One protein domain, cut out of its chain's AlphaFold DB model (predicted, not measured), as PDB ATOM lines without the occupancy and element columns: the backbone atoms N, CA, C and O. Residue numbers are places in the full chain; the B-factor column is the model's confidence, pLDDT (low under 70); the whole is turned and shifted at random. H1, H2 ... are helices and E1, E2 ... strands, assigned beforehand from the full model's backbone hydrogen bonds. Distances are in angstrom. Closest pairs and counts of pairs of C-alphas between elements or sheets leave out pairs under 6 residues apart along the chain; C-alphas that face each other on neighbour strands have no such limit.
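Overview. This is residues 88 to 239 of the 239 residues of an uncharacterized protein of Staphylococcus warneri (UniProt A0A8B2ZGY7). A long, twisted sheet, E1 E2 E3, makes the longest axis, with the short strand pair E4 E7 and H3 packed over part of it, near E3, and H1 beside E4 and the last part of E2. H2 and the hairpin E5 E6 form a group to one side of the long sheet, with E6 meeting E3 and H3. The printed part has 152 residues, with three named helices and seven named strands in the order H1 E1 E2 E3 E4 H2 E5 E6 H3 E7, a mixed class of helices and strands. E1 E2 E3, in that order, are a meander, each strand the antiparallel neighbour of the one before. The whole is only just compact, close to loose, with a radius of gyration of the C-alphas of 17.4 A and spans of 56 by 44 by 27 A.

Along the chain. H1 is residues 88 to 104, 24.3 A long, from C-alpha 88 at (-26.363, 37.471, -31.762). E1 is residues 112 to 120, 25.4 A; E2 is 126 to 141, 40.2 A; E3 is 154 to 164, 31.8 A. E4 is residues 174 to 178, H2 is 180 to 192, 18.4 A, E5 is 196 to 202, and E6 is 205 to 211, 19.3 A. H3 is residues 229 to 233, and E7 is 234 to 238, ending at C-alpha 238 at (4.966, 36.456, -39.209).

Arrangement. In the hairpin E1 and E2, N 115 and O 132 are 2.8 A apart, within hydrogen-bond range. E2 bends by 65 degrees at residue 129. In the hairpin E2 and E3, N 137 and O 158 are 2.9 A apart. E4 and E7 are antiparallel, with N 177 and O 235 at 2.8 A. The closest C-alphas of E3 and E7, Thr 162 and Thr 235, are 5.6 A apart. H3 is on the sheet E1 E2 E3; its closest C-alphas to E3 are Ser 231 and Ile 160, 5.9 A. H1 only grazes that sheet, with its residues 92 to 103; Asn 104 and Lys 175 of E4 are the closest C-alphas of H1 and E4, 5.6 A. H1 and H2 are close but not clearly touching, Asp 97 to Lys 180 being their closest C-alphas at 7.1 A, at a shallow tilt of 24 degrees, opposite ways. H2 touches H3 with residues 180 to 183 alone, the closest C-alphas being Leu 183 and Phe 233, 6.1 A. In the hairpin E5 and E6, N 198 and O 209 are 3.0 A apart. The closest C-alphas of E6 and E3 are Thr 205 and Gly 155, 4.8 A. Every O i to N i+4 pair is within hydrogen-bond range in H1 and H2; in H3 it is 0 of 1, beside 2 of 2 O i to N i+3 pairs.

Size, cuts and confidence. The two C-alphas farthest apart, Asn 123 and Thr 146, are 58.9 A apart. The printed part has no cut. The links E2 to E3, residues 142 to 153, and E6 to H3, residues 212 to 228, are long. The mean pLDDT of the printed part is 88.0; residues 145 to 153 and residue 204 are under 70.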
ATOM      1  N   LYS A  88     -27.134  38.727 -31.745       89.44
ATOM      2  CA  LYS A  88     -26.363  37.471 -31.762       89.44
ATOM      3  C   LYS A  88     -25.157  37.498 -32.707       89.44
ATOM      4  O   LYS A  88     -24.179  36.813 -32.453       89.44
ATOM      5  N   MET A  89     -25.244  38.234 -33.820       91.56
ATOM      6  CA  MET A  89     -24.149  38.346 -34.789       91.56
ATOM      7  C   MET A  89     -23.071  39.299 -34.290       91.56
ATOM      8  O   MET A  89     -21.897  38.998 -34.440       91.56
ATOM      9  N   ARG A  90     -23.460  40.419 -33.673       91.19
ATOM     10  CA  ARG A  90     -22.507  41.322 -33.016       91.19
ATOM     11  C   ARG A  90     -21.789  40.616 -31.869       91.19
ATOM     12  O   ARG A  90     -20.576  40.734 -31.782       91.19
ATOM     13  N   ASP A  91     -22.528  39.859 -31.059       89.00
ATOM     14  CA  ASP A  91     -21.972  39.070 -29.955       89.00
ATOM     15  C   ASP A  91     -20.964  38.043 -30.491       89.00
ATOM     16  O   ASP A  91     -19.814  38.048 -30.075       89.00
ATOM     17  N   LEU A  92     -21.329  37.270 -31.524       93.31
ATOM     18  CA  LEU A  92     -20.406  36.318 -32.151       93.31
ATOM     19  C   LEU A  92     -19.139  36.989 -32.710       93.31
ATOM     20  O   LEU A  92     -18.054  36.443 -32.570       93.31
ATOM     21  N   ILE A  93     -19.253  38.163 -33.341       94.62
ATOM     22  CA  ILE A  93     -18.080  38.901 -33.840       94.62
ATOM     23  C   ILE A  93     -17.150  39.284 -32.684       94.62
ATOM     24  O   ILE A  93     -15.937  39.190 -32.842       94.62
ATOM     25  N   LYS A  94     -17.699  39.699 -31.533       93.00
ATOM     26  CA  LYS A  94     -16.912  39.987 -30.325       93.00
ATOM     27  C   LYS A  94     -16.254  38.729 -29.760       93.00
ATOM     28  O   LYS A  94     -15.085  38.781 -29.401       93.00
ATOM     29  N   ASP A  95     -16.974  37.611 -29.726       93.06
ATOM     30  CA  ASP A  95     -16.433  36.340 -29.241       93.06
ATOM     31  C   ASP A  95     -15.271  35.856 -30.121       93.06
ATOM     32  O   ASP A  95     -14.254  35.398 -29.606       93.06
ATOM     33  N   ILE A  96     -15.395  35.998 -31.446       95.31
ATOM     34  CA  ILE A  96     -14.331  35.674 -32.407       95.31
ATOM     35  C   ILE A  96     -13.129  36.599 -32.204       95.31
ATOM     36  O   ILE A  96     -12.010  36.116 -32.093       95.31
ATOM     37  N   ASP A  97     -13.352  37.911 -32.113       95.44
ATOM     38  CA  ASP A  97     -12.308  38.914 -31.851       95.44
ATOM     39  C   ASP A  97     -11.501  38.566 -30.593       95.44
ATOM     40  O   ASP A  97     -10.271  38.522 -30.620       95.44
ATOM     41  N   LYS A  98     -12.204  38.190 -29.519       94.19
ATOM     42  CA  LYS A  98     -11.574  37.760 -28.275       94.19
ATOM     43  C   LYS A  98     -10.803  36.448 -28.420       94.19
ATOM     44  O   LYS A  98      -9.676  36.351 -27.944       94.19
ATOM     45  N   ALA A  99     -11.372  35.450 -29.096       94.31
ATOM     46  CA  ALA A  99     -10.702  34.172 -29.319       94.31
ATOM     47  C   ALA A  99      -9.411  34.334 -30.141       94.31
ATOM     48  O   ALA A  99      -8.409  33.681 -29.854       94.31
ATOM     49  N   ILE A 100      -9.407  35.241 -31.121       96.19
ATOM     50  CA  ILE A 100      -8.214  35.593 -31.900       96.19
ATOM     51  C   ILE A 100      -7.167  36.291 -31.028       96.19
ATOM     52  O   ILE A 100      -5.982  35.970 -31.120       96.19
ATOM     53  N   GLU A 101      -7.585  37.206 -30.150       95.44
ATOM     54  CA  GLU A 101      -6.688  37.806 -29.159       95.44
ATOM     55  C   GLU A 101      -6.056  36.736 -28.255       95.44
ATOM     56  O   GLU A 101      -4.854  36.773 -28.003       95.44
ATOM     57  N   ASP A 102      -6.837  35.750 -27.818       94.19
ATOM     58  CA  ASP A 102      -6.355  34.667 -26.965       94.19
ATOM     59  C   ASP A 102      -5.348  33.755 -27.689       94.19
ATOM     60  O   ASP A 102      -4.368  33.331 -27.072       94.19
ATOM     61  N   VAL A 103      -5.525  33.491 -28.989       94.81
ATOM     62  CA  VAL A 103      -4.508  32.808 -29.815       94.81
ATOM     63  C   VAL A 103      -3.228  33.642 -29.879       94.81
ATOM     64  O   VAL A 103      -2.155  33.137 -29.563       94.81
ATOM     65  N   ASN A 104      -3.341  34.934 -30.195       95.75
ATOM     66  CA  ASN A 104      -2.197  35.851 -30.268       95.75
ATOM     67  C   ASN A 104      -1.474  36.031 -28.917       95.75
ATOM     68  O   ASN A 104      -0.308  36.408 -28.880       95.75
ATOM     69  N   GLN A 105      -2.159  35.790 -27.797       93.75
ATOM     70  CA  GLN A 105      -1.596  35.813 -26.442       93.75
ATOM     71  C   GLN A 105      -1.122  34.431 -25.968       93.75
ATOM     72  O   GLN A 105      -0.845  34.254 -24.780       93.75
ATOM     73  N   ASN A 106      -1.034  33.441 -26.864       91.25
ATOM     74  CA  ASN A 106      -0.629  32.065 -26.561       91.25
ATOM     75  C   ASN A 106      -1.509  31.367 -25.504       91.25
ATOM     76  O   ASN A 106      -1.079  30.423 -24.837       91.25
ATOM     77  N   LYS A 107      -2.758  31.812 -25.323       91.12
ATOM     78  CA  LYS A 107      -3.727  31.166 -24.421       91.12
ATOM     79  C   LYS A 107      -4.421  29.977 -25.074       91.12
ATOM     80  O   LYS A 107      -4.911  29.104 -24.356       91.12
ATOM     81  N   GLN A 108      -4.453  29.959 -26.404       91.38
ATOM     82  CA  GLN A 108      -4.948  28.869 -27.236       91.38
ATOM     83  C   GLN A 108      -3.886  28.512 -28.278       91.38
ATOM     84  O   GLN A 108      -3.229  29.395 -28.823       91.38
ATOM     85  N   THR A 109      -3.705  27.220 -28.543       91.06
ATOM     86  CA  THR A 109      -2.721  26.725 -29.514       91.06
ATOM     87  C   THR A 109      -3.388  26.489 -30.861       91.06
ATOM     88  O   THR A 109      -4.493  25.956 -30.909       91.06
ATOM     89  N   VAL A 110      -2.695  26.846 -31.941       94.25
ATOM     90  CA  VAL A 110      -3.085  26.535 -33.321       94.25
ATOM     91  C   VAL A 110      -1.873  26.048 -34.108       94.25
ATOM     92  O   VAL A 110      -0.733  26.372 -33.767       94.25
ATOM     93  N   ILE A 111      -2.111  25.287 -35.173       94.25
ATOM     94  CA  ILE A 111      -1.059  24.881 -36.112       94.25
ATOM     95  C   ILE A 111      -0.968  25.895 -37.260       94.25
ATOM     96  O   ILE A 111      -1.928  26.078 -38.010       94.25
ATOM     97  N   LEU A 112       0.204  26.522 -37.416       94.38
ATOM     98  CA  LEU A 112       0.552  27.344 -38.575       94.38
ATOM     99  C   LEU A 112       1.326  26.508 -39.602       94.38
ATOM    100  O   LEU A 112       2.418  26.014 -39.324       94.38
ATOM    101  N   GLU A 113       0.782  26.388 -40.807       94.12
ATOM    102  CA  GLU A 113       1.409  25.689 -41.926       94.12
ATOM    103  C   GLU A 113       1.970  26.678 -42.954       94.12
ATOM    104  O   GLU A 113       1.326  27.664 -43.310       94.12
ATOM    105  N   VAL A 114       3.154  26.375 -43.493       92.88
ATOM    106  CA  VAL A 114       3.765  27.105 -44.613       92.88
ATOM    107  C   VAL A 114       3.698  26.223 -45.856       92.88
ATOM    108  O   VAL A 114       4.237  25.116 -45.863       92.88
ATOM    109  N   LYS A 115       3.026  26.689 -46.910       91.75
ATOM    110  CA  LYS A 115       2.709  25.886 -48.099       91.75
ATOM    111  C   LYS A 115       3.203  26.541 -49.380       91.75
ATOM    112  O   LYS A 115       2.978  27.726 -49.610       91.75
ATOM    113  N   ASP A 116       3.772  25.730 -50.268       92.19
ATOM    114  CA  ASP A 116       3.964  26.091 -51.671       92.19
ATOM    115  C   ASP A 116       2.760  25.614 -52.488       92.19
ATOM    116  O   ASP A 116       2.450  24.423 -52.553       92.19
ATOM    117  N   VAL A 117       2.059  26.552 -53.121       89.62
ATOM    118  CA  VAL A 117       0.861  26.274 -53.913       89.62
ATOM    119  C   VAL A 117       1.233  26.184 -55.378       89.62
ATOM    120  O   VAL A 117       1.711  27.150 -55.974       89.62
ATOM    121  N   TYR A 118       0.920  25.048 -55.988       92.00
ATOM    122  CA  TYR A 118       1.096  24.804 -57.413       92.00
ATOM    123  C   TYR A 118      -0.257  24.763 -58.127       92.00
ATOM    124  O   TYR A 118      -1.292  24.495 -57.517       92.00
ATOM    125  N   THR A 119      -0.271  25.051 -59.427       91.44
ATOM    126  CA  THR A 119      -1.485  24.943 -60.243       91.44
ATOM    127  C   THR A 119      -1.184  24.373 -61.620       91.44
ATOM    128  O   THR A 119      -0.098  24.556 -62.174       91.44
ATOM    129  N   ASN A 120      -2.190  23.721 -62.190       93.31
ATOM    130  CA  ASN A 120      -2.094  23.072 -63.487       93.31
ATOM    131  C   ASN A 120      -2.425  24.083 -64.593       93.31
ATOM    132  O   ASN A 120      -3.330  24.912 -64.450       93.31
ATOM    133  N   GLN A 121      -1.730  23.991 -65.718       88.06
ATOM    134  CA  GLN A 121      -2.110  24.624 -66.976       88.06
ATOM    135  C   GLN A 121      -3.026  23.696 -67.786       88.06
ATOM    136  O   GLN A 121      -3.092  22.491 -67.549       88.06
ATOM    137  N   LYS A 122      -3.704  24.246 -68.803       86.75
ATOM    138  CA  LYS A 122      -4.575  23.468 -69.710       86.75
ATOM    139  C   LYS A 122      -3.845  22.332 -70.446       86.75
ATOM    140  O   LYS A 122      -4.492  21.393 -70.885       86.75
ATOM    141  N   ASN A 123      -2.521  22.422 -70.582       88.88
ATOM    142  CA  ASN A 123      -1.659  21.408 -71.201       88.88
ATOM    143  C   ASN A 123      -1.170  20.324 -70.212       88.88
ATOM    144  O   ASN A 123      -0.387  19.472 -70.611       88.88
ATOM    145  N   GLY A 124      -1.597  20.363 -68.943       88.25
ATOM    146  CA  GLY A 124      -1.204  19.401 -67.907       88.25
ATOM    147  C   GLY A 124       0.076  19.748 -67.140       88.25
ATOM    148  O   GLY A 124       0.350  19.117 -66.123       88.25
ATOM    149  N   ASN A 125       0.831  20.772 -67.555       90.94
ATOM    150  CA  ASN A 125       2.024  21.204 -66.826       90.94
ATOM    151  C   ASN A 125       1.649  21.857 -65.492       90.94
ATOM    152  O   ASN A 125       0.684  22.619 -65.412       90.94
ATOM    153  N   VAL A 126       2.451  21.603 -64.461       94.00
ATOM    154  CA  VAL A 126       2.288  22.189 -63.127       94.00
ATOM    155  C   VAL A 126       3.318  23.297 -62.944       94.00
ATOM    156  O   VAL A 126       4.493  23.106 -63.246       94.00
ATOM    157  N   TYR A 127       2.888  24.456 -62.452       90.56
ATOM    158  CA  TYR A 127       3.790  25.554 -62.117       90.56
ATOM    159  C   TYR A 127       3.514  26.088 -60.719       90.56
ATOM    160  O   TYR A 127       2.390  26.026 -60.211       90.56
ATOM    161  N   PHE A 128       4.571  26.607 -60.103       90.50
ATOM    162  CA  PHE A 128       4.493  27.291 -58.825       90.50
ATOM    163  C   PHE A 128       3.616  28.542 -58.962       90.50
ATOM    164  O   PHE A 128       3.876  29.398 -59.807       90.50
ATOM    165  N   LYS A 129       2.564  28.637 -58.147       89.25
ATOM    166  CA  LYS A 129       1.598  29.739 -58.174       89.25
ATOM    167  C   LYS A 129       1.922  30.799 -57.127       89.25
ATOM    168  O   LYS A 129       1.898  31.978 -57.462       89.25
ATOM    169  N   ARG A 130       2.139  30.396 -55.869       89.88
ATOM    170  CA  ARG A 130       2.437  31.288 -54.727       89.88
ATOM    171  C   ARG A 130       2.816  30.488 -53.481       89.88
ATOM    172  O   ARG A 130       2.523  29.296 -53.431       89.88
ATOM    173  N   LYS A 131       3.379  31.156 -52.473       90.50
ATOM    174  CA  LYS A 131       3.499  30.617 -51.113       90.50
ATOM    175  C   LYS A 131       2.330  31.102 -50.252       90.50
ATOM    176  O   LYS A 131       1.821  32.203 -50.482       90.50
ATOM    177  N   GLU A 132       1.888  30.293 -49.296       93.94
ATOM    178  CA  GLU A 132       0.792  30.616 -48.377       93.94
ATOM    179  C   GLU A 132       1.093  30.186 -46.943       93.94
ATOM    180  O   GLU A 132       1.649  29.118 -46.708       93.94
ATOM    181  N   LEU A 133       0.713  31.037 -45.996       94.69
ATOM    182  CA  LEU A 133       0.531  30.693 -44.594       94.69
ATOM    183  C   LEU A 133      -0.910  30.225 -44.414       94.69
ATOM    184  O   LEU A 133      -1.826  30.910 -44.879       94.69
ATOM    185  N   GLU A 134      -1.115  29.092 -43.758       95.62
ATOM    186  CA  GLU A 134      -2.441  28.542 -43.487       95.62
ATOM    187  C   GLU A 134      -2.595  28.173 -42.013       95.62
ATOM    188  O   GLU A 134      -1.727  27.530 -41.431       95.62
ATOM    189  N   ILE A 135      -3.727  28.566 -41.435       96.69
ATOM    190  CA  ILE A 135      -4.233  28.029 -40.172       96.69
ATOM    191  C   ILE A 135      -5.602  27.433 -40.489       96.69
ATOM    192  O   ILE A 135      -6.482  28.148 -40.971       96.69
ATOM    193  N   ASP A 136      -5.771  26.136 -40.243       95.25
ATOM    194  CA  ASP A 136      -7.031  25.414 -40.434       95.25
ATOM    195  C   ASP A 136      -7.373  24.586 -39.189       95.25
ATOM    196  O   ASP A 136      -7.319  23.357 -39.189       95.25
ATOM    197  N   ASP A 137      -7.757  25.261 -38.110       93.94
ATOM    198  CA  ASP A 137      -7.859  24.677 -36.767       93.94
ATOM    199  C   ASP A 137      -9.207  24.986 -36.096       93.94
ATOM    200  O   ASP A 137     -10.045  25.707 -36.644       93.94
ATOM    201  N   VAL A 138      -9.456  24.409 -34.922       91.38
ATOM    202  CA  VAL A 138     -10.615  24.731 -34.082       91.38
ATOM    203  C   VAL A 138     -10.136  25.383 -32.793       91.38
ATOM    204  O   VAL A 138      -9.444  24.758 -31.998       91.38
ATOM    205  N   ILE A 139     -10.567  26.622 -32.563       91.81
ATOM    206  CA  ILE A 139     -10.314  27.361 -31.319       91.81
ATOM    207  C   ILE A 139     -11.598  27.468 -30.494       91.81
ATOM    208  O   ILE A 139     -12.700  27.291 -31.010       91.81
ATOM    209  N   GLY A 140     -11.478  27.737 -29.203       90.31
ATOM    210  CA  GLY A 140     -12.602  27.950 -28.301       90.31
ATOM    211  C   GLY A 140     -13.101  29.392 -28.302       90.31
ATOM    212  O   GLY A 140     -12.313  30.335 -28.234       90.31
ATOM    213  N   LEU A 141     -14.423  29.554 -28.304       89.94
ATOM    214  CA  LEU A 141     -15.102  30.789 -27.916       89.94
ATOM    215  C   LEU A 141     -15.349  30.781 -26.402       89.94
ATOM    216  O   LEU A 141     -15.732  29.749 -25.836       89.94
ATOM    217  N   GLY A 142     -15.178  31.934 -25.752       83.25
ATOM    218  CA  GLY A 142     -15.461  32.106 -24.323       83.25
ATOM    219  C   GLY A 142     -14.597  31.211 -23.434       83.25
ATOM    220  O   GLY A 142     -15.132  30.388 -22.695       83.25
ATOM    221  N   LEU A 143     -13.273  31.341 -23.555       78.62
ATOM    222  CA  LEU A 143     -12.305  30.640 -22.715       78.62
ATOM    223  C   LEU A 143     -12.524  31.019 -21.238       78.62
ATOM    224  O   LEU A 143     -12.418  32.193 -20.883       78.62
ATOM    225  N   ASP A 144     -12.818  30.041 -20.379       74.06
ATOM    226  CA  ASP A 144     -12.859  30.262 -18.932       74.06
ATOM    227  C   ASP A 144     -11.439  30.175 -18.353       74.06
ATOM    228  O   ASP A 144     -10.824  29.107 -18.311       74.06
ATOM    229  N   GLU A 145     -10.910  31.318 -17.913       68.56
ATOM    230  CA  GLU A 145      -9.589  31.419 -17.282       68.56
ATOM    231  C   GLU A 145      -9.599  31.027 -15.792       68.56
ATOM    232  O   GLU A 145      -8.538  30.943 -15.174       68.56
ATOM    233  N   THR A 146     -10.775  30.794 -15.200       67.81
ATOM    234  CA  THR A 146     -10.940  30.583 -13.752       67.81
ATOM    235  C   THR A 146     -11.036  29.115 -13.333       67.81
ATOM    236  O   THR A 146     -10.941  28.818 -12.140       67.81
ATOM    237  N   THR A 147     -11.190  28.188 -14.282       58.72
ATOM    238  CA  THR A 147     -11.343  26.750 -14.015       58.72
ATOM    239  C   THR A 147     -10.323  25.908 -14.792       58.72
ATOM    240  O   THR A 147     -10.013  26.193 -15.945       58.72
ATOM    241  N   GLU A 148      -9.775  24.861 -14.154       54.31
ATOM    242  CA  GLU A 148      -8.912  23.865 -14.811       54.31
ATOM    243  C   GLU A 148      -9.614  22.494 -14.927       54.31
ATOM    244  O   GLU A 148     -10.170  22.017 -13.932       54.31
ATOM    245  N   PRO A 149      -9.564  21.819 -16.098       59.38
ATOM    246  CA  PRO A 149      -8.976  22.293 -17.353       59.38
ATOM    247  C   PRO A 149      -9.789  23.458 -17.935       59.38
ATOM    248  O   PRO A 149     -11.011  23.464 -17.803       59.38
ATOM    249  N   ARG A 150      -9.103  24.418 -18.577       64.81
ATOM    250  CA  ARG A 150      -9.736  25.603 -19.181       64.81
ATOM    251  C   ARG A 150     -10.913  25.168 -20.048       64.81
ATOM    252  O   ARG A 150     -10.728  24.485 -21.058       64.81
ATOM    253  N   GLY A 151     -12.117  25.526 -19.621       58.88
ATOM    254  CA  GLY A 151     -13.335  25.209 -20.347       58.88
ATOM    255  C   GLY A 151     -13.448  26.084 -21.589       58.88
ATOM    256  O   GLY A 151     -13.285  27.301 -21.508       58.88
ATOM    257  N   ILE A 152     -13.752  25.478 -22.736       67.12
ATOM    258  CA  ILE A 152     -14.247  26.212 -23.904       67.12
ATOM    259  C   ILE A 152     -15.768  26.115 -23.913       67.12
ATOM    260  O   ILE A 152     -16.323  25.030 -23.724       67.12
ATOM    261  N   SER A 153     -16.453  27.241 -24.111       69.81
ATOM    262  CA  SER A 153     -17.918  27.232 -24.147       69.81
ATOM    263  C   SER A 153     -18.435  26.583 -25.434       69.81
ATOM    264  O   SER A 153     -19.351  25.762 -25.395       69.81
ATOM    265  N   GLU A 154     -17.810  26.910 -26.568       82.19
ATOM    266  CA  GLU A 154     -18.135  26.406 -27.904       82.19
ATOM    267  C   GLU A 154     -16.893  26.450 -28.812       82.19
ATOM    268  O   GLU A 154     -15.966  27.218 -28.558       82.19
ATOM    269  N   GLY A 155     -16.863  25.641 -29.875       87.06
ATOM    270  CA  GLY A 155     -15.784  25.672 -30.864       87.06
ATOM    271  C   GLY A 155     -16.005  26.729 -31.951       87.06
ATOM    272  O   GLY A 155     -17.134  27.091 -32.288       87.06
ATOM    273  N   TYR A 156     -14.922  27.183 -32.564       91.31
ATOM    274  CA  TYR A 156     -14.893  28.073 -33.716       91.31
ATOM    275  C   TYR A 156     -13.891  27.539 -34.734       91.31
ATOM    276  O   TYR A 156     -12.723  27.328 -34.409       91.31
ATOM    277  N   LYS A 157     -14.353  27.283 -35.964       91.88
ATOM    278  CA  LYS A 157     -13.486  26.791 -37.038       91.88
ATOM    279  C   LYS A 157     -12.718  27.972 -37.622       91.88
ATOM    280  O   LYS A 157     -13.267  28.746 -38.401       91.88
ATOM    281  N   LEU A 158     -11.452  28.083 -37.249       93.25
ATOM    282  CA  LEU A 158     -10.535  29.090 -37.750       93.25
ATOM    283  C   LEU A 158      -9.913  28.597 -39.059       93.25
ATOM    284  O   LEU A 158      -9.134  27.649 -39.054       93.25
ATOM    285  N   ASN A 159     -10.255  29.237 -40.176       93.88
ATOM    286  CA  ASN A 159      -9.659  28.953 -41.480       93.88
ATOM    287  C   ASN A 159      -9.121  30.253 -42.086       93.88
ATOM    288  O   ASN A 159      -9.902  31.109 -42.499       93.88
ATOM    289  N   ILE A 160      -7.801  30.425 -42.102       95.19
ATOM    290  CA  ILE A 160      -7.134  31.627 -42.616       95.19
ATOM    291  C   ILE A 160      -6.052  31.208 -43.599       95.19
ATOM    292  O   ILE A 160      -5.261  30.312 -43.316       95.19
ATOM    293  N   ARG A 161      -5.983  31.901 -44.739       93.94
ATOM    294  CA  ARG A 161      -4.910  31.746 -45.724       93.94
ATOM    295  C   ARG A 161      -4.350  33.101 -46.113       93.94
ATOM    296  O   ARG A 161      -5.090  33.955 -46.597       93.94
ATOM    297  N   THR A 162      -3.044  33.281 -45.948       92.94
ATOM    298  CA  THR A 162      -2.346  34.522 -46.310       92.94
ATOM    299  C   THR A 162      -1.240  34.221 -47.305       92.94
ATOM    300  O   THR A 162      -0.312  33.474 -47.010       92.94
ATOM    301  N   SER A 163      -1.343  34.778 -48.513       88.62
ATOM    302  CA  SER A 163      -0.299  34.627 -49.528       88.62
ATOM    303  C   SER A 163       0.897  35.526 -49.225       88.62
ATOM    304  O   SER A 163       0.720  36.679 -48.838       88.62
ATOM    305  N   PHE A 164       2.104  35.028 -49.478       85.62
ATOM    306  CA  PHE A 164       3.348  35.781 -49.326       85.62
ATOM    307  C   PHE A 164       4.327  35.455 -50.466       85.62
ATOM    308  O   PHE A 164       4.176  34.456 -51.175       85.62
ATOM    309  N   THR A 165       5.306  36.334 -50.687       77.56
ATOM    310  CA  THR A 165       6.257  36.235 -51.811       77.56
ATOM    311  C   THR A 165       7.671  35.852 -51.397       77.56
ATOM    312  O   THR A 165       8.416  35.323 -52.217       77.56
ATOM    313  N   ASN A 166       8.054  36.140 -50.155       76.75
ATOM    314  CA  ASN A 166       9.425  35.962 -49.680       76.75
ATOM    315  C   ASN A 166       9.679  34.509 -49.268       76.75
ATOM    316  O   ASN A 166       8.740  33.771 -48.995       76.75
ATOM    317  N   GLU A 167      10.935  34.076 -49.209       75.50
ATOM    318  CA  GLU A 167      11.257  32.793 -48.582       75.50
ATOM    319  C   GLU A 167      11.170  32.921 -47.059       75.50
ATOM    320  O   GLU A 167      11.742  33.839 -46.475       75.50
ATOM    321  N   ILE A 168      10.462  31.988 -46.423       75.81
ATOM    322  CA  ILE A 168      10.437  31.840 -44.969       75.81
ATOM    323  C   ILE A 168      11.346  30.664 -44.632       75.81
ATOM    324  O   ILE A 168      11.027  29.517 -44.935       75.81
ATOM    325  N   THR A 169      12.499  30.960 -44.039       74.31
ATOM    326  CA  THR A 169      13.438  29.944 -43.536       74.31
ATOM    327  C   THR A 169      13.166  29.590 -42.079       74.31
ATOM    328  O   THR A 169      13.423  28.461 -41.669       74.31
ATOM    329  N   TYR A 170      12.623  30.532 -41.309       78.75
ATOM    330  CA  TYR A 170      12.249  30.358 -39.912       78.75
ATOM    331  C   TYR A 170      11.110  31.324 -39.558       78.75
ATOM    332  O   TYR A 170      11.047  32.412 -40.128       78.75
ATOM    333  N   ILE A 171      10.229  30.924 -38.640       84.69
ATOM    334  CA  ILE A 171       9.174  31.770 -38.061       84.69
ATOM    335  C   ILE A 171       9.422  31.795 -36.556       84.69
ATOM    336  O   ILE A 171       9.396  30.734 -35.929       84.69
ATOM    337  N   ASN A 172       9.704  32.971 -35.986       81.19
ATOM    338  CA  ASN A 172       9.880  33.097 -34.536       81.19
ATOM    339  C   ASN A 172       8.531  33.193 -33.833       81.19
ATOM    340  O   ASN A 172       8.334  32.571 -32.791       81.19
ATOM    341  N   ASP A 173       7.634  33.977 -34.422       88.38
ATOM    342  CA  ASP A 173       6.299  34.234 -33.909       88.38
ATOM    343  C   ASP A 173       5.340  34.535 -35.068       88.38
ATOM    344  O   ASP A 173       5.757  34.827 -36.197       88.38
ATOM    345  N   PHE A 174       4.042  34.452 -34.796       93.88
ATOM    346  CA  PHE A 174       3.009  34.879 -35.725       93.88
ATOM    347  C   PHE A 174       1.871  35.580 -34.997       93.88
ATOM    348  O   PHE A 174       1.594  35.353 -33.822       93.88
ATOM    349  N   LYS A 175       1.145  36.397 -35.750       95.88
ATOM    350  CA  LYS A 175      -0.050  37.074 -35.275       95.88
ATOM    351  C   LYS A 175      -1.163  36.956 -36.295       95.88
ATOM    352  O   LYS A 175      -0.968  37.164 -37.491       95.88
ATOM    353  N   ILE A 176      -2.362  36.674 -35.811       97.25
ATOM    354  CA  ILE A 176      -3.581  36.793 -36.596       97.25
ATOM    355  C   ILE A 176      -4.103  38.223 -36.464       97.25
ATOM    356  O   ILE A 176      -4.425  38.691 -35.369       97.25
ATOM    357  N   ILE A 177      -4.219  38.914 -37.590       96.12
ATOM    358  CA  ILE A 177      -4.843  40.233 -37.688       96.12
ATOM    359  C   ILE A 177      -6.292  40.044 -38.113       96.12
ATOM    360  O   ILE A 177      -6.544  39.492 -39.181       96.12
ATOM    361  N   PHE A 178      -7.241  40.518 -37.304       96.25
ATOM    362  CA  PHE A 178      -8.667  40.482 -37.621       96.25
ATOM    363  C   PHE A 178      -9.222  41.897 -37.817       96.25
ATOM    364  O   PHE A 178      -9.332  42.682 -36.878       96.25
ATOM    365  N   ASP A 179      -9.617  42.226 -39.046       91.88
ATOM    366  CA  ASP A 179     -10.266  43.495 -39.380       91.88
ATOM    367  C   ASP A 179     -11.774  43.427 -39.090       91.88
ATOM    368  O   ASP A 179     -12.638  43.419 -39.979       91.88
ATOM    369  N   LYS A 180     -12.086  43.360 -37.791       91.81
ATOM    370  CA  LYS A 180     -13.446  43.316 -37.245       91.81
ATOM    371  C   LYS A 180     -14.330  44.431 -37.798       91.81
ATOM    372  O   LYS A 180     -15.492  44.193 -38.138       91.81
ATOM    373  N   GLN A 181     -13.800  45.649 -37.913       84.56
ATOM    374  CA  GLN A 181     -14.612  46.779 -38.351       84.56
ATOM    375  C   GLN A 181     -14.973  46.682 -39.830       84.56
ATOM    376  O   GLN A 181     -16.119  46.941 -40.211       84.56
ATOM    377  N   LYS A 182     -14.031  46.271 -40.681       87.50
ATOM    378  CA  LYS A 182     -14.319  46.053 -42.095       87.50
ATOM    379  C   LYS A 182     -15.307  44.910 -42.296       87.50
ATOM    380  O   LYS A 182     -16.185  45.045 -43.147       87.50
ATOM    381  N   LEU A 183     -15.238  43.845 -41.489       93.75
ATOM    382  CA  LEU A 183     -16.263  42.797 -41.480       93.75
ATOM    383  C   LEU A 183     -17.647  43.385 -41.183       93.75
ATOM    384  O   LEU A 183     -18.577  43.186 -41.965       93.75
ATOM    385  N   ILE A 184     -17.783  44.141 -40.089       91.06
ATOM    386  CA  ILE A 184     -19.054  44.769 -39.696       91.06
ATOM    387  C   ILE A 184     -19.593  45.644 -40.831       91.06
ATOM    388  O   ILE A 184     -20.749  45.490 -41.227       91.06
ATOM    389  N   ASN A 185     -18.755  46.516 -41.394       87.12
ATOM    390  CA  ASN A 185     -19.145  47.421 -42.474       87.12
ATOM    391  C   ASN A 185     -19.629  46.659 -43.716       87.12
ATOM    392  O   ASN A 185     -20.665  47.001 -44.286       87.12
ATOM    393  N   VAL A 186     -18.927  45.593 -44.106       90.38
ATOM    394  CA  VAL A 186     -19.317  44.777 -45.261       90.38
ATOM    395  C   VAL A 186     -20.615  44.014 -44.998       90.38
ATOM    396  O   VAL A 186     -21.478  43.979 -45.872       90.38
ATOM    397  N   LEU A 187     -20.818  43.453 -43.803       93.44
ATOM    398  CA  LEU A 187     -22.081  42.795 -43.447       93.44
ATOM    399  C   LEU A 187     -23.263  43.774 -43.476       93.44
ATOM    400  O   LEU A 187     -24.343  43.427 -43.964       93.44
ATOM    401  N   LYS A 188     -23.061  45.004 -42.984       90.81
ATOM    402  CA  LYS A 188     -24.057  46.082 -43.068       90.81
ATOM    403  C   LYS A 188     -24.393  46.400 -44.523       90.81
ATOM    404  O   LYS A 188     -25.571  46.455 -44.871       90.81
ATOM    405  N   GLN A 189     -23.378  46.537 -45.372       88.38
ATOM    406  CA  GLN A 189     -23.556  46.801 -46.796       88.38
ATOM    407  C   GLN A 189     -24.290  45.657 -47.517       88.38
ATOM    408  O   GLN A 189     -25.263  45.920 -48.218       88.38
ATOM    409  N   ILE A 190     -23.907  44.393 -47.280       91.25
ATOM    410  CA  ILE A 190     -24.602  43.208 -47.822       91.25
ATOM    411  C   ILE A 190     -26.095  43.281 -47.500       91.25
ATOM    412  O   ILE A 190     -26.937  43.109 -48.378       91.25
ATOM    413  N   LYS A 191     -26.428  43.541 -46.234       90.75
ATOM    414  CA  LYS A 191     -27.816  43.614 -45.780       90.75
ATOM    415  C   LYS A 191     -28.557  44.813 -46.376       90.75
ATOM    416  O   LYS A 191     -29.720  44.671 -46.747       90.75
ATOM    417  N   HIS A 192     -27.903  45.972 -46.467       89.81
ATOM    418  CA  HIS A 192     -28.456  47.177 -47.092       89.81
ATOM    419  C   HIS A 192     -28.854  46.930 -48.552       89.81
ATOM    420  O   HIS A 192     -29.934  47.323 -48.981       89.81
ATOM    421  N   GLU A 193     -28.001  46.232 -49.299       89.50
ATOM    422  CA  GLU A 193     -28.175  45.961 -50.729       89.50
ATOM    423  C   GLU A 193     -29.112  44.764 -51.007       89.50
ATOM    424  O   GLU A 193     -29.290  44.345 -52.149       89.50
ATOM    425  N   GLY A 194     -29.775  44.232 -49.970       88.62
ATOM    426  CA  GLY A 194     -30.780  43.170 -50.086       88.62
ATOM    427  C   GLY A 194     -30.224  41.745 -50.001       88.62
ATOM    428  O   GLY A 194     -30.972  40.778 -50.187       88.62
ATOM    429  N   GLY A 195     -28.936  41.596 -49.696       92.06
ATOM    430  CA  GLY A 195     -28.318  40.324 -49.347       92.06
ATOM    431  C   GLY A 195     -28.747  39.814 -47.969       92.06
ATOM    432  O   GLY A 195     -29.323  40.529 -47.144       92.06
ATOM    433  N   LYS A 196     -28.464  38.538 -47.708       93.88
ATOM    434  CA  LYS A 196     -28.767  37.884 -46.428       93.88
ATOM    435  C   LYS A 196     -27.485  37.618 -45.656       93.88
ATOM    436  O   LYS A 196     -26.492  37.197 -46.240       93.88
ATOM    437  N   VAL A 197     -27.550  37.814 -44.343       94.75
ATOM    438  CA  VAL A 197     -26.481  37.492 -43.392       94.75
ATOM    439  C   VAL A 197     -27.093  36.701 -42.239       94.75
ATOM    440  O   VAL A 197     -28.162  37.066 -41.741       94.75
ATOM    441  N   TRP A 198     -26.462  35.607 -41.824       95.25
ATOM    442  CA  TRP A 198     -26.925  34.803 -40.692       95.25
ATOM    443  C   TRP A 198     -25.757  34.107 -39.999       95.25
ATOM    444  O   TRP A 198     -24.654  34.033 -40.525       95.25
ATOM    445  N   ILE A 199     -26.011  33.617 -38.789       94.12
ATOM    446  CA  ILE A 199     -25.066  32.750 -38.087       94.12
ATOM    447  C   ILE A 199     -25.392  31.326 -38.489       94.12
ATOM    448  O   ILE A 199     -26.537  30.890 -38.332       94.12
ATOM    449  N   ASN A 200     -24.398  30.609 -38.986       88.44
ATOM    450  CA  ASN A 200     -24.512  29.182 -39.196       88.44
ATOM    451  C   ASN A 200     -23.970  28.444 -37.978       88.44
ATOM    452  O   ASN A 200     -22.920  28.798 -37.442       88.44
ATOM    453  N   LYS A 201     -24.705  27.424 -37.545       84.25
ATOM    454  CA  LYS A 201     -24.265  26.491 -36.515       84.25
ATOM    455  C   LYS A 201     -24.108  25.136 -37.187       84.25
ATOM    456  O   LYS A 201     -25.104  24.473 -37.474       84.25
ATOM    457  N   LYS A 202     -22.865  24.751 -37.468       73.69
ATOM    458  CA  LYS A 202     -22.534  23.419 -37.979       73.69
ATOM    459  C   LYS A 202     -21.918  22.623 -36.847       73.69
ATOM    460  O   LYS A 202     -20.854  22.983 -36.353       73.69
ATOM    461  N   GLU A 203     -22.610  21.557 -36.456       70.44
ATOM    462  CA  GLU A 203     -22.192  20.661 -35.375       70.44
ATOM    463  C   GLU A 203     -21.915  21.443 -34.074       70.44
ATOM    464  O   GLU A 203     -22.854  21.914 -33.424       70.44
ATOM    465  N   SER A 204     -20.637  21.612 -33.730       69.94
ATOM    466  CA  SER A 204     -20.106  22.289 -32.543       69.94
ATOM    467  C   SER A 204     -19.434  23.638 -32.839       69.94
ATOM    468  O   SER A 204     -18.853  24.227 -31.929       69.94
ATOM    469  N   THR A 205     -19.516  24.133 -34.080       81.62
ATOM    470  CA  THR A 205     -18.887  25.392 -34.507       81.62
ATOM    471  C   THR A 205     -19.895  26.429 -34.989       81.62
ATOM    472  O   THR A 205     -20.952  26.098 -35.545       81.62
ATOM    473  N   ARG A 206     -19.573  27.707 -34.767       86.38
ATOM    474  CA  ARG A 206     -20.316  28.850 -35.312       86.38
ATOM    475  C   ARG A 206     -19.488  29.584 -36.353       86.38
ATOM    476  O   ARG A 206     -18.274  29.655 -36.232       86.38
ATOM    477  N   GLY A 207     -20.160  30.157 -37.339       91.31
ATOM    478  CA  GLY A 207     -19.554  31.046 -38.325       91.31
ATOM    479  C   GLY A 207     -20.585  32.019 -38.875       91.31
ATOM    480  O   GLY A 207     -21.794  31.855 -38.652       91.31
ATOM    481  N   ILE A 208     -20.120  33.047 -39.575       94.94
ATOM    482  CA  ILE A 208     -20.993  33.997 -40.256       94.94
ATOM    483  C   ILE A 208     -21.123  33.564 -41.706       94.94
ATOM    484  O   ILE A 208     -20.149  33.452 -42.438       94.94
ATOM    485  N   ASP A 209     -22.356  33.372 -42.145       94.88
ATOM    486  CA  ASP A 209     -22.659  33.017 -43.520       94.88
ATOM    487  C   ASP A 209     -23.372  34.177 -44.207       94.88
ATOM    488  O   ASP A 209     -24.180  34.897 -43.602       94.88
ATOM    489  N   VAL A 210     -23.091  34.341 -45.498       95.06
ATOM    490  CA  VAL A 210     -23.694  35.391 -46.313       95.06
ATOM    491  C   VAL A 210     -24.185  34.855 -47.651       95.06
ATOM    492  O   VAL A 210     -23.606  33.948 -48.245       95.06
ATOM    493  N   SER A 211     -25.258  35.457 -48.150       93.81
ATOM    494  CA  SER A 211     -25.711  35.336 -49.536       93.81
ATOM    495  C   SER A 211     -25.782  36.752 -50.116       93.81
ATOM    496  O   SER A 211     -26.756  37.476 -49.856       93.81
ATOM    497  N   PRO A 212     -24.715  37.202 -50.801       87.00
ATOM    498  CA  PRO A 212     -24.622  38.557 -51.322       87.00
ATOM    499  C   PRO A 212     -25.452  38.673 -52.605       87.00
ATOM    500  O   PRO A 212     -25.003  38.371 -53.704       87.00
ATOM    501  N   LYS A 213     -26.706  39.111 -52.475       79.12
ATOM    502  CA  LYS A 213     -27.599  39.331 -53.618       79.12
ATOM    503  C   LYS A 213     -27.459  40.774 -54.107       79.12
ATOM    504  O   LYS A 213     -27.625  41.684 -53.308       79.12
ATOM    505  N   HIS A 214     -27.195  40.976 -55.402       71.50
ATOM    506  CA  HIS A 214     -27.077  42.307 -56.028       71.50
ATOM    507  C   HIS A 214     -26.063  43.247 -55.349       71.50
ATOM    508  O   HIS A 214     -26.266  44.459 -55.325       71.50
ATOM    509  N   ILE A 215     -24.970  42.689 -54.820       77.69
ATOM    510  CA  ILE A 215     -23.996  43.476 -54.071       77.69
ATOM    511  C   ILE A 215     -23.084  44.305 -54.991       77.69
ATOM    512  O   ILE A 215     -22.654  43.836 -56.049       77.69
ATOM    513  N   SER A 216     -22.738  45.520 -54.570       79.31
ATOM    514  CA  SER A 216     -21.784  46.407 -55.248       79.31
ATOM    515  C   SER A 216     -20.316  46.073 -54.942       79.31
ATOM    516  O   SER A 216     -19.410  46.555 -55.621       79.31
ATOM    517  N   ILE A 217     -20.057  45.208 -53.955       80.06
ATOM    518  CA  ILE A 217     -18.707  44.756 -53.602       80.06
ATOM    519  C   ILE A 217     -18.254  43.686 -54.598       80.06
ATOM    520  O   ILE A 217     -18.552  42.500 -54.443       80.06
ATOM    521  N   GLU A 218     -17.484  44.105 -55.603       81.12
ATOM    522  CA  GLU A 218     -17.063  43.257 -56.728       81.12
ATOM    523  C   GLU A 218     -16.411  41.935 -56.282       81.12
ATOM    524  O   GLU A 218     -16.694  40.885 -56.853       81.12
ATOM    525  N   LYS A 219     -15.628  41.955 -55.188       82.88
ATOM    526  CA  LYS A 219     -14.974  40.765 -54.610       82.88
ATOM    527  C   LYS A 219     -15.952  39.627 -54.285       82.88
ATOM    528  O   LYS A 219     -15.564  38.466 -54.364       82.88
ATOM    529  N   TYR A 220     -17.191  39.946 -53.901       85.75
ATOM    530  CA  TYR A 220     -18.176  38.966 -53.424       85.75
ATOM    531  C   TYR A 220     -19.353  38.765 -54.386       85.75
ATOM    532  O   TYR A 220     -20.196  37.905 -54.160       85.75
ATOM    533  N   LYS A 221     -19.398  39.525 -55.480       82.06
ATOM    534  CA  LYS A 221     -20.527  39.588 -56.416       82.06
ATOM    535  C   LYS A 221     -20.780  38.300 -57.198       82.06
ATOM    536  O   LYS A 221     -21.903  38.062 -57.625       82.06
ATOM    537  N   SER A 222     -19.749  37.480 -57.395       84.75
ATOM    538  CA  SER A 222     -19.846  36.200 -58.109       84.75
ATOM    539  C   SER A 222     -20.299  35.030 -57.233       84.75
ATOM    540  O   SER A 222     -20.372  33.909 -57.729       84.75
ATOM    541  N   TYR A 223     -20.524  35.246 -55.936       86.56
ATOM    542  CA  TYR A 223     -20.877  34.183 -55.002       86.56
ATOM    543  C   TYR A 223     -22.372  34.214 -54.702       86.56
ATOM    544  O   TYR A 223     -22.887  35.213 -54.214       86.56
ATOM    545  N   ASP A 224     -23.059  33.091 -54.896       89.50
ATOM    546  CA  ASP A 224     -24.446  32.944 -54.434       89.50
ATOM    547  C   ASP A 224     -24.522  32.743 -52.909       89.50
ATOM    548  O   ASP A 224     -25.506  33.102 -52.251       89.50
ATOM    549  N   TYR A 225     -23.461  32.168 -52.339       93.19
ATOM    550  CA  TYR A 225     -23.311  31.853 -50.924       93.19
ATOM    551  C   TYR A 225     -21.829  31.816 -50.540       93.19
ATOM    552  O   TYR A 225     -20.995  31.322 -51.301       93.19
ATOM    553  N   ILE A 226     -21.518  32.307 -49.341       93.00
ATOM    554  CA  ILE A 226     -20.194  32.216 -48.726       93.00
ATOM    555  C   ILE A 226     -20.386  31.804 -47.266       93.00
ATOM    556  O   ILE A 226     -21.072  32.501 -46.515       93.00
ATOM    557  N   GLY A 227     -19.792  30.676 -46.877       91.94
ATOM    558  CA  GLY A 227     -19.754  30.225 -45.485       91.94
ATOM    559  C   GLY A 227     -18.453  30.618 -44.793       91.94
ATOM    560  O   GLY A 227     -17.414  30.660 -45.451       91.94
ATOM    561  N   GLY A 228     -18.511  30.907 -43.489       92.38
ATOM    562  CA  GLY A 228     -17.340  31.367 -42.719       92.38
ATOM    563  C   GLY A 228     -16.782  32.695 -43.239       92.38
ATOM    564  O   GLY A 228     -15.574  32.868 -43.389       92.38
ATOM    565  N   PHE A 229     -17.673  33.613 -43.609       95.25
ATOM    566  CA  PHE A 229     -17.387  34.869 -44.293       95.25
ATOM    567  C   PHE A 229     -16.402  35.770 -43.538       95.25
ATOM    568  O   PHE A 229     -15.653  36.522 -44.159       95.25
ATOM    569  N   GLU A 230     -16.370  35.688 -42.212       95.12
ATOM    570  CA  GLU A 230     -15.449  36.434 -41.360       95.12
ATOM    571  C   GLU A 230     -13.965  36.142 -41.641       95.12
ATOM    572  O   GLU A 230     -13.141  37.044 -41.499       95.12
ATOM    573  N   SER A 231     -13.631  34.943 -42.132       94.00
ATOM    574  CA  SER A 231     -12.259  34.554 -42.500       94.00
ATOM    575  C   SER A 231     -11.633  35.468 -43.557       94.00
ATOM    576  O   SER A 231     -10.428  35.700 -43.553       94.00
ATOM    577  N   PHE A 232     -12.447  36.069 -44.435       93.31
ATOM    578  CA  PHE A 232     -11.980  37.010 -45.463       93.31
ATOM    579  C   PHE A 232     -11.430  38.325 -44.896       93.31
ATOM    580  O   PHE A 232     -10.910  39.146 -45.663       93.31
ATOM    581  N   PHE A 233     -11.597  38.540 -43.593       95.31
ATOM    582  CA  PHE A 233     -11.163  39.718 -42.853       95.31
ATOM    583  C   PHE A 233     -10.048  39.374 -41.865       95.31
ATOM    584  O   PHE A 233      -9.736  40.186 -41.000       95.31
ATOM    585  N   MET A 234      -9.455  38.187 -41.997       97.19
ATOM    586  CA  MET A 234      -8.333  37.734 -41.192       97.19
ATOM    587  C   MET A 234      -7.099  37.521 -42.068       97.19
ATOM    588  O   MET A 234      -7.202  37.016 -43.187       97.19
ATOM    589  N   THR A 235      -5.927  37.885 -41.557       95.81
ATOM    590  CA  THR A 235      -4.625  37.599 -42.175       95.81
ATOM    591  C   THR A 235      -3.624  37.141 -41.126       95.81
ATOM    592  O   THR A 235      -3.799  37.404 -39.940       95.81
ATOM    593  N   ILE A 236      -2.576  36.452 -41.566       95.75
ATOM    594  CA  ILE A 236      -1.471  35.988 -40.726       95.75
ATOM    595  C   ILE A 236      -0.257  36.853 -41.047       95.75
ATOM    596  O   ILE A 236       0.147  36.949 -42.207       95.75
ATOM    597  N   GLU A 237       0.318  37.456 -40.019       92.38
ATOM    598  CA  GLU A 237       1.611  38.131 -40.062       92.38
ATOM    599  C   GLU A 237       2.630  37.279 -39.304       92.38
ATOM    600  O   GLU A 237       2.288  36.643 -38.310       92.38
ATOM    601  N   VAL A 238       3.861  37.226 -39.801       89.31
ATOM    602  CA  VAL A 238       4.966  36.456 -39.209       89.31
ATOM    603  C   VAL A 238       6.147  37.385 -38.965       89.31
ATOM    604  O   VAL A 238       6.381  38.287 -39.776       89.31
ATOM    605  N   GLU A 239       6.877  37.147 -37.872       75.50
ATOM    606  CA  GLU A 239       8.094  37.880 -37.478       75.50
ATOM    607  C   GLU A 239       9.368  37.015 -37.531       75.50
ATOM    608  O   GLU A 239       9.373  35.845 -37.058       75.50
TER     609      GLU A 239